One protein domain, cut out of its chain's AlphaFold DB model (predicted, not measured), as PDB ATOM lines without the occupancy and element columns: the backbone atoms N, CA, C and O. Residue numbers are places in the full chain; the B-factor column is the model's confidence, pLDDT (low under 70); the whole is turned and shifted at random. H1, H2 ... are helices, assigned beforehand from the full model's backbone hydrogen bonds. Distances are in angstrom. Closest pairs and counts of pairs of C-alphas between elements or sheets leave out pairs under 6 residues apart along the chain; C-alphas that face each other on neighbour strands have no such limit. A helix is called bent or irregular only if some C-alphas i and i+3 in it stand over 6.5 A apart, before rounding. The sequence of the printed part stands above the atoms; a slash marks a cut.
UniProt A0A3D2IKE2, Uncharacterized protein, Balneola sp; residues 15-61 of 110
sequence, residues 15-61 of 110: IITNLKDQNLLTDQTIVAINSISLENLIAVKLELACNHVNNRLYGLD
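AT A GLANCE: This is residues 15 to 61 of the 110 residues of an uncharacterized protein of Balneola sp (UniProt A0A3D2IKE2). The longest helix, H3, and the shorter H2 form an open V round residues 36 and 37, with little H1 set off beyond the other end of H2 and a tail, residues 56 to 61, sticking out past H3. The 47 printed residues, with three named helices in the order H1, H2, H3 and no named strand, are all helix in class. The whole is loose, radius of gyration of the C-alphas 13.4 A, and elongated, spanning 36 by 22 by 17 A.

HOW THE PARTS SIT: H3, residues 38 to 53, is close to but not clearly touching H2, residues 27 to 35; their closest C-alphas, of Ile 33 and Leu 41, are 7.4 A apart. They run opposite ways at a steep tilt of 61 degrees. H1, residues 15 to 21, is apart from H3, and only just apart from H2, at 8.4 A. In H1 and H2 every O i to N i+4 pair is within hydrogen-bond range; in H3, 10 of 12.

IN THESE COORDINATES: H3 runs 23.6 A from C-alpha 38 at (75.646, 105.969, 98.737) to C-alpha 53 at (66.227, 84.396, 100.966), and is only just irregular: C-alphas 49 and 52 are 6.7 A apart. H2 measures 13.0 A, H1 9.9 A from C-alpha 15 at (63.793, 112.489, 107.502).

THE WHOLE: The C-alphas farthest apart, of Asp 27 and Gly 59, are 36.6 A apart. The printed part has no cut, and both links are tight. Residues 55 to 58 have pLDDT under 70.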
ATOM      1  N   ILE A  15      63.853 113.959 107.604       76.25
ATOM      2  CA  ILE A  15      63.793 112.489 107.502       76.25
ATOM      3  C   ILE A  15      64.540 111.835 108.672       76.25
ATOM      4  O   ILE A  15      64.069 110.859 109.242       76.25
ATOM      5  N   ILE A  16      65.668 112.422 109.077       78.44
ATOM      6  CA  ILE A  16      66.477 111.952 110.206       78.44
ATOM      7  C   ILE A  16      65.682 111.998 111.514       78.44
ATOM      8  O   ILE A  16      65.701 111.026 112.259       78.44
ATOM      9  N   THR A  17      64.977 113.098 111.793       75.00
ATOM     10  CA  THR A  17      64.173 113.241 113.017       75.00
ATOM     11  C   THR A  17      63.024 112.243 113.019       75.00
ATOM     12  O   THR A  17      62.880 111.498 113.979       75.00
ATOM     13  N   ASN A  18      62.307 112.118 111.898       77.12
ATOM     14  CA  ASN A  18      61.218 111.147 111.766       77.12
ATOM     15  C   ASN A  18      61.693 109.700 111.984       77.12
ATOM     16  O   ASN A  18      61.017 108.913 112.641       77.12
ATOM     17  N   LEU A  19      62.859 109.333 111.449       75.62
ATOM     18  CA  LEU A  19      63.418 107.988 111.605       75.62
ATOM     19  C   LEU A  19      64.024 107.743 112.999       75.62
ATOM     20  O   LEU A  19      64.033 106.600 113.459       75.62
ATOM     21  N   LYS A  20      64.503 108.790 113.686       80.00
ATOM     22  CA  LYS A  20      64.878 108.718 115.109       80.00
ATOM     23  C   LYS A  20      63.654 108.505 115.995       80.00
ATOM     24  O   LYS A  20      63.695 107.638 116.859       80.00
ATOM     25  N   ASP A  21      62.565 109.226 115.738       77.00
ATOM     26  CA  ASP A  21      61.312 109.103 116.496       77.00
ATOM     27  C   ASP A  21      60.691 107.704 116.343       77.00
ATOM     28  O   ASP A  21      60.104 107.164 117.278       77.00
ATOM     29  N   GLN A  22      60.886 107.066 115.184       79.69
ATOM     30  CA  GLN A  22      60.512 105.668 114.935       79.69
ATOM     31  C   GLN A  22      61.482 104.642 115.557       79.69
ATOM     32  O   GLN A  22      61.305 103.443 115.355       79.69
ATOM     33  N   ASN A  23      62.507 105.081 116.300       77.44
ATOM     34  CA  ASN A  23      63.590 104.256 116.853       77.44
ATOM     35  C   ASN A  23      64.356 103.419 115.805       77.44
ATOM     36  O   ASN A  23      64.989 102.421 116.141       77.44
ATOM     37  N   LEU A  24      64.326 103.823 114.530       76.19
ATOM     38  CA  LEU A  24      65.037 103.140 113.441       76.19
ATOM     39  C   LEU A  24      66.479 103.641 113.281       76.19
ATOM     40  O   LEU A  24      67.316 102.939 112.713       76.19
ATOM     41  N   LEU A  25      66.772 104.853 113.759       81.50
ATOM     42  CA  LEU A  25      68.105 105.452 113.727       81.50
ATOM     43  C   LEU A  25      68.592 105.796 115.133       81.50
ATOM     44  O   LEU A  25      67.920 106.495 115.886       81.50
ATOM     45  N   THR A  26      69.817 105.379 115.439       85.12
ATOM     46  CA  THR A  26      70.588 105.834 116.602       85.12
ATOM     47  C   THR A  26      71.664 106.820 116.140       85.12
ATOM     48  O   THR A  26      72.063 106.812 114.974       85.12
ATOM     49  N   ASP A  27      72.176 107.661 117.040       82.75
ATOM     50  CA  ASP A  27      73.253 108.610 116.715       82.75
ATOM     51  C   ASP A  27      74.504 107.915 116.152       82.75
ATOM     52  O   ASP A  27      75.107 108.406 115.198       82.75
ATOM     53  N   GLN A  28      74.839 106.725 116.657       84.75
ATOM     54  CA  GLN A  28      75.929 105.899 116.124       84.75
ATOM     55  C   GLN A  28      75.684 105.483 114.665       84.75
ATOM     56  O   GLN A  28      76.590 105.552 113.836       84.75
ATOM     57  N   THR A  29      74.448 105.110 114.328       82.25
ATOM     58  CA  THR A  29      74.054 104.713 112.972       82.25
ATOM     59  C   THR A  29      74.159 105.878 111.992       82.25
ATOM     60  O   THR A  29      74.567 105.682 110.854       82.25
ATOM     61  N   ILE A  30      73.838 107.102 112.419       85.50
ATOM     62  CA  ILE A  30      73.942 108.298 111.568       85.50
ATOM     63  C   ILE A  30      75.400 108.603 111.230       85.50
ATOM     64  O   ILE A  30      75.711 108.892 110.076       85.50
ATOM     65  N   VAL A  31      76.295 108.498 112.215       87.12
ATOM     66  CA  VAL A  31      77.737 108.675 111.992       87.12
ATOM     67  C   VAL A  31      78.270 107.609 111.032       87.12
ATOM     68  O   VAL A  31      79.016 107.943 110.115       87.12
ATOM     69  N   ALA A  32      77.843 106.354 111.196       85.00
ATOM     70  CA  ALA A  32      78.216 105.260 110.301       85.00
ATOM     71  C   ALA A  32      77.673 105.449 108.872       85.00
ATOM     72  O   ALA A  32      78.388 105.209 107.910       85.00
ATOM     73  N   ILE A  33      76.433 105.920 108.706       86.94
ATOM     74  CA  ILE A  33      75.863 106.199 107.379       86.94
ATOM     75  C   ILE A  33      76.613 107.349 106.695       86.94
ATOM     76  O   ILE A  33      76.867 107.278 105.499       86.94
ATOM     77  N   ASN A  34      76.996 108.388 107.442       86.94
ATOM     78  CA  ASN A  34      77.683 109.555 106.888       86.94
ATOM     79  C   ASN A  34      79.107 109.250 106.382       86.94
ATOM     80  O   ASN A  34      79.633 110.002 105.566       86.94
ATOM     81  N   SER A  35      79.747 108.180 106.865       90.00
ATOM     82  CA  SER A  35      81.085 107.773 106.416       90.00
ATOM     83  C   SER A  35      81.076 106.811 105.221       90.00
ATOM     84  O   SER A  35      82.116 106.620 104.591       90.00
ATOM     85  N   ILE A  36      79.930 106.207 104.901       90.88
ATOM     86  CA  ILE A  36      79.779 105.225 103.820       90.88
ATOM     87  C   ILE A  36      79.269 105.933 102.555       90.88
ATOM     88  O   ILE A  36      78.439 106.838 102.624       90.88
ATOM     89  N   SER A  37      79.746 105.520 101.376       90.00
ATOM     90  CA  SER A  37      79.226 106.042 100.106       90.00
ATOM     91  C   SER A  37      77.793 105.564  99.840       90.00
ATOM     92  O   SER A  37      77.364 104.513 100.324       90.00
ATOM     93  N   LEU A  38      77.039 106.309  99.031       85.69
ATOM     94  CA  LEU A  38      75.646 105.969  98.737       85.69
ATOM     95  C   LEU A  38      75.521 104.600  98.046       85.69
ATOM     96  O   LEU A  38      74.608 103.835  98.349       85.69
ATOM     97  N   GLU A  39      76.457 104.274  97.155       86.38
ATOM     98  CA  GLU A  39      76.503 103.004  96.427       86.38
ATOM     99  C   GLU A  39      76.672 101.828  97.390       86.38
ATOM    100  O   GLU A  39      75.924 100.852  97.326       86.38
ATOM    101  N   ASN A  40      77.610 101.956  98.332       87.88
ATOM    102  CA  ASN A  40      77.868 100.932  99.338       87.88
ATOM    103  C   ASN A  40      76.687 100.790 100.305       87.88
ATOM    104  O   ASN A  40      76.327  99.675 100.673       87.88
ATOM    105  N   LEU A  41      76.025 101.893 100.668       89.69
ATOM    106  CA  LEU A  41      74.831 101.856 101.512       89.69
ATOM    107  C   LEU A  41      73.675 101.097 100.837       89.69
ATOM    108  O   LEU A  41      73.003 100.292 101.486       89.69
ATOM    109  N   ILE A  42      73.457 101.321  99.537       87.75
ATOM    110  CA  ILE A  42      72.446 100.595  98.757       87.75
ATOM    111  C   ILE A  42      72.802  99.106  98.678       87.75
ATOM    112  O   ILE A  42      71.926  98.268  98.901       87.75
ATOM    113  N   ALA A  43      74.069  98.767  98.418       87.06
ATOM    114  CA  ALA A  43      74.529  97.381  98.358       87.06
ATOM    115  C   ALA A  43      74.289  96.638  99.683       87.06
ATOM    116  O   ALA A  43      73.644  95.589  99.685       87.06
ATOM    117  N   VAL A  44      74.696  97.230 100.813       87.94
ATOM    118  CA  VAL A  44      74.471  96.669 102.156       87.94
ATOM    119  C   VAL A  44      72.977  96.501 102.439       87.94
ATOM    120  O   VAL A  44      72.548  95.479 102.972       87.94
ATOM    121  N   LYS A  45      72.147  97.484 102.065       87.31
ATOM    122  CA  LYS A  45      70.697  97.398 102.279       87.31
ATOM    123  C   LYS A  45      70.067  96.251 101.491       87.31
ATOM    124  O   LYS A  45      69.192  95.568 102.028       87.31
ATOM    125  N   LEU A  46      70.487  96.057 100.241       85.81
ATOM    126  CA  LEU A  46      70.032  94.943  99.416       85.81
ATOM    127  C   LEU A  46      70.486  93.618 100.024       85.81
ATOM    128  O   LEU A  46      69.646  92.762 100.254       85.81
ATOM    129  N   GLU A  47      71.758  93.473 100.384       85.62
ATOM    130  CA  GLU A  47      72.284  92.252 101.004       85.62
ATOM    131  C   GLU A  47      71.511  91.859 102.275       85.62
ATOM    132  O   GLU A  47      71.073  90.716 102.408       85.62
ATOM    133  N   LEU A  48      71.229  92.819 103.160       85.81
ATOM    134  CA  LEU A  48      70.421  92.585 104.362       85.81
ATOM    135  C   LEU A  48      68.988  92.133 104.042       85.81
ATOM    136  O   LEU A  48      68.452  91.266 104.734       85.81
ATOM    137  N   ALA A  49      68.362  92.699 103.006       82.44
ATOM    138  CA  ALA A  49      67.029  92.285 102.562       82.44
ATOM    139  C   ALA A  49      67.044  90.872 101.948       82.44
ATOM    140  O   ALA A  49      66.117  90.088 102.150       82.44
ATOM    141  N   CYS A  50      68.119  90.535 101.237       81.75
ATOM    142  CA  CYS A  50      68.335  89.250 100.579       81.75
ATOM    143  C   CYS A  50      68.792  88.139 101.541       81.75
ATOM    144  O   CYS A  50      68.676  86.955 101.209       81.75
ATOM    145  N   ASN A  51      69.270  88.498 102.735       80.31
ATOM    146  CA  ASN A  51      69.792  87.557 103.724       80.31
ATOM    147  C   ASN A  51      68.750  86.493 104.120       80.31
ATOM    148  O   ASN A  51      69.067  85.314 104.244       80.31
ATOM    149  N   HIS A  52      67.470  86.875 104.210       73.75
ATOM    150  CA  HIS A  52      66.372  85.944 104.513       73.75
ATOM    151  C   HIS A  52      66.071  84.936 103.392       73.75
ATOM    152  O   HIS A  52      65.467  83.897 103.644       73.75
ATOM    153  N   VAL A  53      66.483  85.226 102.157       75.50
ATOM    154  CA  VAL A  53      66.227  84.396 100.966       75.50
ATOM    155  C   VAL A  53      67.509  83.769 100.410       75.50
ATOM    156  O   VAL A  53      67.533  83.291  99.274       75.50
ATOM    157  N   ASN A  54      68.582  83.754 101.213       73.69
ATOM    158  CA  ASN A  54      69.886  83.179 100.876       73.69
ATOM    159  C   ASN A  54      70.424  83.677  99.516       73.69
ATOM    160  O   ASN A  54      70.944  82.900  98.715       73.69
ATOM    161  N   ASN A  55      70.212  84.968  99.224       66.81
ATOM    162  CA  ASN A  55      70.629  85.643  97.988       66.81
ATOM    163  C   ASN A  55      70.076  85.050  96.673       66.81
ATOM    164  O   ASN A  55      70.579  85.354  95.593       66.81
ATOM    165  N   ARG A  56      68.995  84.256  96.721       67.88
ATOM    166  CA  ARG A  56      68.386  83.613  95.538       67.88
ATOM    167  C   ARG A  56      67.310  84.465  94.858       67.88
ATOM    168  O   ARG A  56      66.252  83.961  94.498       67.88
ATOM    169  N   LEU A  57      67.568  85.754  94.650       66.44
ATOM    170  CA  LEU A  57      66.611  86.684  94.022       66.44
ATOM    171  C   LEU A  57      66.760  86.748  92.499       66.44
ATOM    172  O   LEU A  57      66.690  87.811  91.879       66.44
ATOM    173  N   TYR A  58      66.968  85.586  91.887       67.81
ATOM    174  CA  TYR A  58      67.010  85.465  90.438       67.81
ATOM    175  C   TYR A  58      65.620  85.785  89.873       67.81
ATOM    176  O   TYR A  58      64.636  85.142  90.228       67.81
ATOM    177  N   GLY A  59      65.541  86.803  89.013       70.31
ATOM    178  CA  GLY A  59      64.295  87.230  88.365       70.31
ATOM    179  C   GLY A  59      63.690  88.537  88.885       70.31
ATOM    180  O   GLY A  59      62.729  89.021  88.289       70.31
ATOM    181  N   LEU A  60      64.251  89.156  89.932       76.81
ATOM    182  CA  LEU A  60      63.883  90.528  90.289       76.81
ATOM    183  C   LEU A  60      64.604  91.529  89.388       76.81
ATOM    184  O   LEU A  60      65.832  91.588  89.351       76.81
ATOM    185  N   ASP A  61      63.834  92.374  88.707       79.75
ATOM    186  CA  ASP A  61      64.366  93.452  87.876       79.75
ATOM    187  C   ASP A  61      64.773  94.668  88.729       79.75
ATOM    188  O   ASP A  61      64.179  95.748  88.679       79.75
TER     189      ASP A  61